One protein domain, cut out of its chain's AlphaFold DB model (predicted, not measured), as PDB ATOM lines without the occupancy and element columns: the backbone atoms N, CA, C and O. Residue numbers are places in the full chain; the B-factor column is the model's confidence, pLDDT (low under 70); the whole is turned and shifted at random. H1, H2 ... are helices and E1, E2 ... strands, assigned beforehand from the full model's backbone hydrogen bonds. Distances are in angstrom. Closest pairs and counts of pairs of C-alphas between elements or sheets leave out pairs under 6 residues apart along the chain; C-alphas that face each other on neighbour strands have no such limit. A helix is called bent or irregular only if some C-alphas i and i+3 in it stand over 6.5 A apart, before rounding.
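What this domain is: This is residues 12 to 60 of the 60 residues of an uncharacterized protein of Rhodospirillaceae bacterium (UniProt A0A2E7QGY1). A small three-stranded sheet has one long helix, H1, over one face, running back along the strands, and its other face is bare. The strands E1 and E2 form a hairpin at one side of the sheet, and E3, which follows the helix, lies on the other side of E2; the link from E2 to H1, residues 25 to 34, loops out past the end of the sheet. The printed part has 49 residues with three named strands and one named helix, in the order E1, E2, H1, E3; the sheet has the order E1, E2, E3 and is mixed. The class is mixed, helices and strands, with 31 residues in named elements. The whole is only just compact, close to loose, with a radius of gyration of the C-alphas of 11.4 A, and its elongated outline spans 33 by 19 by 11 A.

How they stand to each other: E1, residues 12 to 16, and E2, residues 19 to 24, are antiparallel neighbours and form a hairpin, with 162 degrees between their directions. N 14 and O 21 are within hydrogen-bond range at 2.9 A, as are N 21 and O 14 at 2.8 A. H1, residues 35 to 50, is on the sheet at a height over the sheet of 10.5 A. It lies over E2, on which 10 of its 16 C-alphas fall, and only just not over E3, residues 56 to 59, on which 2 fall. On the local plane H1 and E2 stand at 0 degrees, and the helix runs along the strands. E2 and H1 are near each other, with 5 pairs of C-alphas within 10 A. E2 and E3 are parallel neighbours at 16 degrees; N 22 and O 58 are within hydrogen-bond range at 2.9 A, as are N 58 and O 20 at 2.9 A. E2, H1 and E3 make a strand-helix-strand unit, two parallel neighbour strands with a helix between them along the chain, and its crossover is right-handed. E1 and E3 are the edge strands. In H1, 11 of 12 O i to N i+4 pairs are within hydrogen-bond range.

Where its parts are: E1 begins at C-alpha 12 at (60.343, 123.150, 117.836). E2 is 16.3 A long. H1 is 24.1 A long, from C-alpha 35 at (45.000, 127.790, 117.375) to C-alpha 50; it is neither bent nor irregular, but only just: C-alphas 47 and 50 are 6.1 A apart. E3 ends at C-alpha 59 at (56.923, 116.848, 110.656).

The domain as a whole: The two C-alphas farthest apart, those of Asn 28 and Arg 52, are 34.1 A apart. The printed part has no cut and ends at residue 60, the chain's last. The links E1 to E2 and H1 to E3 are tight, and E2 to H1 is short. Mean pLDDT of the printed part is 87.6, and no printed residue is under 70.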
ATOM      1  N   LEU A  12      58.884 123.102 117.875       89.75
ATOM      2  CA  LEU A  12      60.343 123.150 117.836       89.75
ATOM      3  C   LEU A  12      60.822 122.960 116.402       89.75
ATOM      4  O   LEU A  12      60.308 122.107 115.679       89.75
ATOM      5  N   THR A  13      61.844 123.714 116.006       91.00
ATOM      6  CA  THR A  13      62.458 123.602 114.683       91.00
ATOM      7  C   THR A  13      63.939 123.271 114.796       91.00
ATOM      8  O   THR A  13      64.654 123.771 115.667       91.00
ATOM      9  N   ARG A  14      64.418 122.399 113.909       92.00
ATOM     10  CA  ARG A  14      65.841 122.081 113.779       92.00
ATOM     11  C   ARG A  14      66.178 121.857 112.319       92.00
ATOM     12  O   ARG A  14      65.627 120.956 111.705       92.00
ATOM     13  N   GLN A  15      67.130 122.609 111.788       90.25
ATOM     14  CA  GLN A  15      67.640 122.380 110.440       90.25
ATOM     15  C   GLN A  15      68.897 121.503 110.482       90.25
ATOM     16  O   GLN A  15      69.769 121.690 111.335       90.25
ATOM     17  N   ARG A  16      68.993 120.534 109.569       92.19
ATOM     18  CA  ARG A  16      70.229 119.802 109.258       92.19
ATOM     19  C   ARG A  16      70.419 119.797 107.745       92.19
ATOM     20  O   ARG A  16      69.603 119.222 107.030       92.19
ATOM     21  N   ALA A  17      71.492 120.431 107.268       91.38
ATOM     22  CA  ALA A  17      71.703 120.693 105.843       91.38
ATOM     23  C   ALA A  17      70.445 121.325 105.210       91.38
ATOM     24  O   ALA A  17      69.960 122.343 105.701       91.38
ATOM     25  N   ALA A  18      69.893 120.706 104.167       91.56
ATOM     26  CA  ALA A  18      68.704 121.194 103.476       91.56
ATOM     27  C   ALA A  18      67.371 120.676 104.056       91.56
ATOM     28  O   ALA A  18      66.328 120.848 103.429       91.56
ATOM     29  N   VAL A  19      67.385 120.010 105.217       91.88
ATOM     30  CA  VAL A  19      66.185 119.426 105.838       91.88
ATOM     31  C   VAL A  19      65.802 120.210 107.088       91.88
ATOM     32  O   VAL A  19      66.604 120.320 108.020       91.88
ATOM     33  N   LEU A  20      64.568 120.712 107.134       93.12
ATOM     34  CA  LEU A  20      63.974 121.307 108.327       93.12
ATOM     35  C   LEU A  20      63.091 120.277 109.039       93.12
ATOM     36  O   LEU A  20      62.097 119.799 108.498       93.12
ATOM     37  N   TYR A  21      63.438 119.957 110.279       92.56
ATOM     38  CA  TYR A  21      62.617 119.143 111.165       92.56
ATOM     39  C   TYR A  21      61.722 120.056 111.999       92.56
ATOM     40  O   TYR A  21      62.231 120.934 112.701       92.56
ATOM     41  N   ILE A  22      60.414 119.816 111.958       91.75
ATOM     42  CA  ILE A  22      59.404 120.472 112.789       91.75
ATOM     43  C   ILE A  22      58.870 119.425 113.763       91.75
ATOM     44  O   ILE A  22      58.422 118.361 113.350       91.75
ATOM     45  N   THR A  23      58.954 119.704 115.060       91.50
ATOM     46  CA  THR A  23      58.427 118.829 116.116       91.50
ATOM     47  C   THR A  23      57.257 119.514 116.796       91.50
ATOM     48  O   THR A  23      57.409 120.637 117.287       91.50
ATOM     49  N   LEU A  24      56.111 118.837 116.845       90.50
ATOM     50  CA  LEU A  24      54.988 119.287 117.660       90.50
ATOM     51  C   LEU A  24      55.354 119.084 119.138       90.50
ATOM     52  O   LEU A  24      55.628 117.969 119.576       90.50
ATOM     53  N   ASN A  25      55.409 120.167 119.910       85.81
ATOM     54  CA  ASN A  25      55.892 120.166 121.293       85.81
ATOM     55  C   ASN A  25      54.733 120.305 122.285       85.81
ATOM     56  O   ASN A  25      54.734 121.168 123.162       85.81
ATOM     57  N   ARG A  26      53.702 119.468 122.117       85.19
ATOM     58  CA  ARG A  26      52.550 119.394 123.029       85.19
ATOM     59  C   ARG A  26      52.283 117.944 123.458       85.19
ATOM     60  O   ARG A  26      51.188 117.422 123.213       85.19
ATOM     61  N   PRO A  27      53.252 117.286 124.124       82.88
ATOM     62  CA  PRO A  27      53.149 115.868 124.470       82.88
ATOM     63  C   PRO A  27      51.942 115.572 125.373       82.88
ATOM     64  O   PRO A  27      51.240 114.589 125.163       82.88
ATOM     65  N   ASN A  28      51.628 116.477 126.305       84.44
ATOM     66  CA  ASN A  28      50.537 116.307 127.273       84.44
ATOM     67  C   ASN A  28      49.129 116.382 126.654       84.44
ATOM     68  O   ASN A  28      48.149 116.088 127.328       84.44
ATOM     69  N   SER A  29      49.012 116.793 125.388       84.75
ATOM     70  CA  SER A  29      47.741 116.853 124.657       84.75
ATOM     71  C   SER A  29      47.768 116.025 123.370       84.75
ATOM     72  O   SER A  29      47.019 116.329 122.438       84.75
ATOM     73  N   GLY A  30      48.686 115.056 123.263       80.06
ATOM     74  CA  GLY A  30      48.837 114.211 122.074       80.06
ATOM     75  C   GLY A  30      49.107 115.002 120.791       80.06
ATOM     76  O   GLY A  30      48.656 114.602 119.725       80.06
ATOM     77  N   ASN A  31      49.769 116.162 120.893       79.94
ATOM     78  CA  ASN A  31      50.015 117.068 119.767       79.94
ATOM     79  C   ASN A  31      48.757 117.589 119.048       79.94
ATOM     80  O   ASN A  31      48.831 118.022 117.899       79.94
ATOM     81  N   SER A  32      47.615 117.622 119.745       84.75
ATOM     82  CA  SER A  32      46.375 118.213 119.230       84.75
ATOM     83  C   SER A  32      46.605 119.629 118.682       84.75
ATOM     84  O   SER A  32      47.270 120.462 119.316       84.75
ATOM     85  N   LEU A  33      46.030 119.919 117.513       81.88
ATOM     86  CA  LEU A  33      46.178 121.197 116.818       81.88
ATOM     87  C   LEU A  33      45.376 122.294 117.540       81.88
ATOM     88  O   LEU A  33      44.174 122.437 117.343       81.88
ATOM     89  N   SER A  34      46.035 123.076 118.400       86.12
ATOM     90  CA  SER A  34      45.449 124.302 118.964       86.12
ATOM     91  C   SER A  34      45.630 125.488 118.017       86.12
ATOM     92  O   SER A  34      46.613 125.506 117.275       86.12
ATOM     93  N   PRO A  35      44.815 126.554 118.139       89.31
ATOM     94  CA  PRO A  35      45.000 127.790 117.375       89.31
ATOM     95  C   PRO A  35      46.433 128.340 117.427       89.31
ATOM     96  O   PRO A  35      46.994 128.685 116.394       89.31
ATOM     97  N   LYS A  36      47.078 128.315 118.606       87.06
ATOM     98  CA  LYS A  36      48.486 128.724 118.769       87.06
ATOM     99  C   LYS A  36      49.457 127.903 117.906       87.06
ATOM    100  O   LYS A  36      50.369 128.456 117.311       87.06
ATOM    101  N   LEU A  37      49.245 126.589 117.815       86.19
ATOM    102  CA  LEU A  37      50.114 125.679 117.062       86.19
ATOM    103  C   LEU A  37      49.892 125.852 115.557       86.19
ATOM    104  O   LEU A  37      50.854 125.874 114.798       86.19
ATOM    105  N   ILE A  38      48.637 126.039 115.141       90.38
ATOM    106  CA  ILE A  38      48.292 126.375 113.756       90.38
ATOM    107  C   ILE A  38      48.961 127.694 113.349       90.38
ATOM    108  O   ILE A  38      49.571 127.754 112.286       90.38
ATOM    109  N   GLY A  39      48.909 128.718 114.208       91.44
ATOM    110  CA  GLY A  39      49.585 129.997 113.980       91.44
ATOM    111  C   GLY A  39      51.095 129.837 113.787       91.44
ATOM    112  O   GLY A  39      51.625 130.250 112.760       91.44
ATOM    113  N   GLU A  40      51.776 129.150 114.713       89.25
ATOM    114  CA  GLU A  40      53.222 128.913 114.594       89.25
ATOM    115  C   GLU A  40      53.581 128.071 113.346       89.25
ATOM    116  O   GLU A  40      54.625 128.298 112.734       89.25
ATOM    117  N   LEU A  41      52.723 127.131 112.918       90.00
ATOM    118  CA  LEU A  41      52.934 126.365 111.681       90.00
ATOM    119  C   LEU A  41      52.823 127.264 110.449       90.00
ATOM    120  O   LEU A  41      53.682 127.197 109.573       90.00
ATOM    121  N   LEU A  42      51.783 128.101 110.374       91.25
ATOM    122  CA  LEU A  42      51.575 129.024 109.255       91.25
ATOM    123  C   LEU A  42      52.757 129.983 109.096       91.25
ATOM    124  O   LEU A  42      53.227 130.181 107.978       91.25
ATOM    125  N   GLU A  43      53.286 130.514 110.200       90.31
ATOM    126  CA  GLU A  43      54.478 131.367 110.172       90.31
ATOM    127  C   GLU A  43      55.707 130.644 109.602       90.31
ATOM    128  O   GLU A  43      56.473 131.235 108.838       90.31
ATOM    129  N   ILE A  44      55.910 129.365 109.945       89.38
ATOM    130  CA  ILE A  44      57.013 128.569 109.388       89.38
ATOM    131  C   ILE A  44      56.817 128.375 107.883       89.38
ATOM    132  O   ILE A  44      57.750 128.613 107.118       89.38
ATOM    133  N   TRP A  45      55.618 127.988 107.446       89.50
ATOM    134  CA  TRP A  45      55.332 127.765 106.027       89.50
ATOM    135  C   TRP A  45      55.483 129.033 105.186       89.50
ATOM    136  O   TRP A  45      56.037 128.965 104.093       89.50
ATOM    137  N   GLN A  46      55.068 130.191 105.706       90.81
ATOM    138  CA  GLN A  46      55.270 131.474 105.030       90.81
ATOM    139  C   GLN A  46      56.757 131.797 104.857       90.81
ATOM    140  O   GLN A  46      57.178 132.162 103.766       90.81
ATOM    141  N   ARG A  47      57.575 131.598 105.899       87.31
ATOM    142  CA  ARG A  47      59.028 131.835 105.825       87.31
ATOM    143  C   ARG A  47      59.732 130.892 104.852       87.31
ATOM    144  O   ARG A  47      60.697 131.289 104.210       87.31
ATOM    145  N   LEU A  48      59.253 129.655 104.744       88.12
ATOM    146  CA  LEU A  48      59.808 128.662 103.826       88.12
ATOM    147  C   LEU A  48      59.540 128.971 102.352       88.12
ATOM    148  O   LEU A  48      60.296 128.494 101.512       88.12
ATOM    149  N   GLY A  49      58.511 129.762 102.031       85.19
ATOM    150  CA  GLY A  49      58.227 130.160 100.649       85.19
ATOM    151  C   GLY A  49      59.421 130.842  99.969       85.19
ATOM    152  O   GLY A  49      59.678 130.602  98.791       85.19
ATOM    153  N   ASP A  50      60.197 131.606 100.740       87.62
ATOM    154  CA  ASP A  50      61.351 132.362 100.249       87.62
ATOM    155  C   ASP A  50      62.707 131.707 100.596       87.62
ATOM    156  O   ASP A  50      63.751 132.092 100.058       87.62
ATOM    157  N   ASP A  51      62.724 130.693 101.470       87.69
ATOM    158  CA  ASP A  51      63.952 130.053 101.950       87.69
ATOM    159  C   ASP A  51      64.401 128.893 101.047       87.69
ATOM    160  O   ASP A  51      64.033 127.732 101.222       87.69
ATOM    161  N   ARG A  52      65.302 129.200 100.108       88.25
ATOM    162  CA  ARG A  52      65.906 128.206  99.199       88.25
ATOM    163  C   ARG A  52      66.919 127.270  99.869       88.25
ATOM    164  O   ARG A  52      67.414 126.348  99.214       88.25
ATOM    165  N   THR A  53      67.280 127.503 101.133       90.12
ATOM    166  CA  THR A  53      68.214 126.636 101.865       90.12
ATOM    167  C   THR A  53      67.529 125.376 102.386       90.12
ATOM    168  O   THR A  53      68.189 124.347 102.546       90.12
ATOM    169  N   VAL A  54      66.208 125.423 102.586       88.38
ATOM    170  CA  VAL A  54      65.382 124.281 102.979       88.38
ATOM    171  C   VAL A  54      64.748 123.663 101.737       88.38
ATOM    172  O   VAL A  54      63.999 124.298 101.007       88.38
ATOM    173  N   LYS A  55      65.040 122.387 101.494       84.06
ATOM    174  CA  LYS A  55      64.493 121.608 100.373       84.06
ATOM    175  C   LYS A  55      63.434 120.604 100.813       84.06
ATOM    176  O   LYS A  55      62.636 120.165  99.996       84.06
ATOM    177  N   VAL A  56      63.462 120.202 102.085       82.38
ATOM    178  CA  VAL A  56      62.579 119.169 102.638       82.38
ATOM    179  C   VAL A  56      62.147 119.561 104.045       82.38
ATOM    180  O   VAL A  56      62.976 119.984 104.854       82.38
ATOM    181  N   VAL A  57      60.866 119.359 104.349       82.69
ATOM    182  CA  VAL A  57      60.301 119.532 105.691       82.69
ATOM    183  C   VAL A  57      59.827 118.183 106.215       82.69
ATOM    184  O   VAL A  57      59.097 117.472 105.530       82.69
ATOM    185  N   VAL A  58      60.231 117.837 107.436       84.69
ATOM    186  CA  VAL A  58      59.780 116.625 108.133       84.69
ATOM    187  C   VAL A  58      59.034 117.035 109.394       84.69
ATOM    188  O   VAL A  58      59.629 117.629 110.296       84.69
ATOM    189  N   GLN A  59      57.747 116.699 109.459       80.56
ATOM    190  CA  GLN A  59      56.923 116.848 110.656       80.56
ATOM    191  C   GLN A  59      56.964 115.552 111.470       80.56
ATOM    192  O   GLN A  59      56.809 114.468 110.909       80.56
ATOM    193  N   LYS A  60      57.180 115.668 112.782       76.06
ATOM    194  CA  LYS A  60      57.143 114.547 113.725       76.06
ATOM    195  C   LYS A  60      56.501 114.928 115.056       76.06
ATOM    196  O   LYS A  60      56.482 116.141 115.386       76.06
TER     197      LYS A  60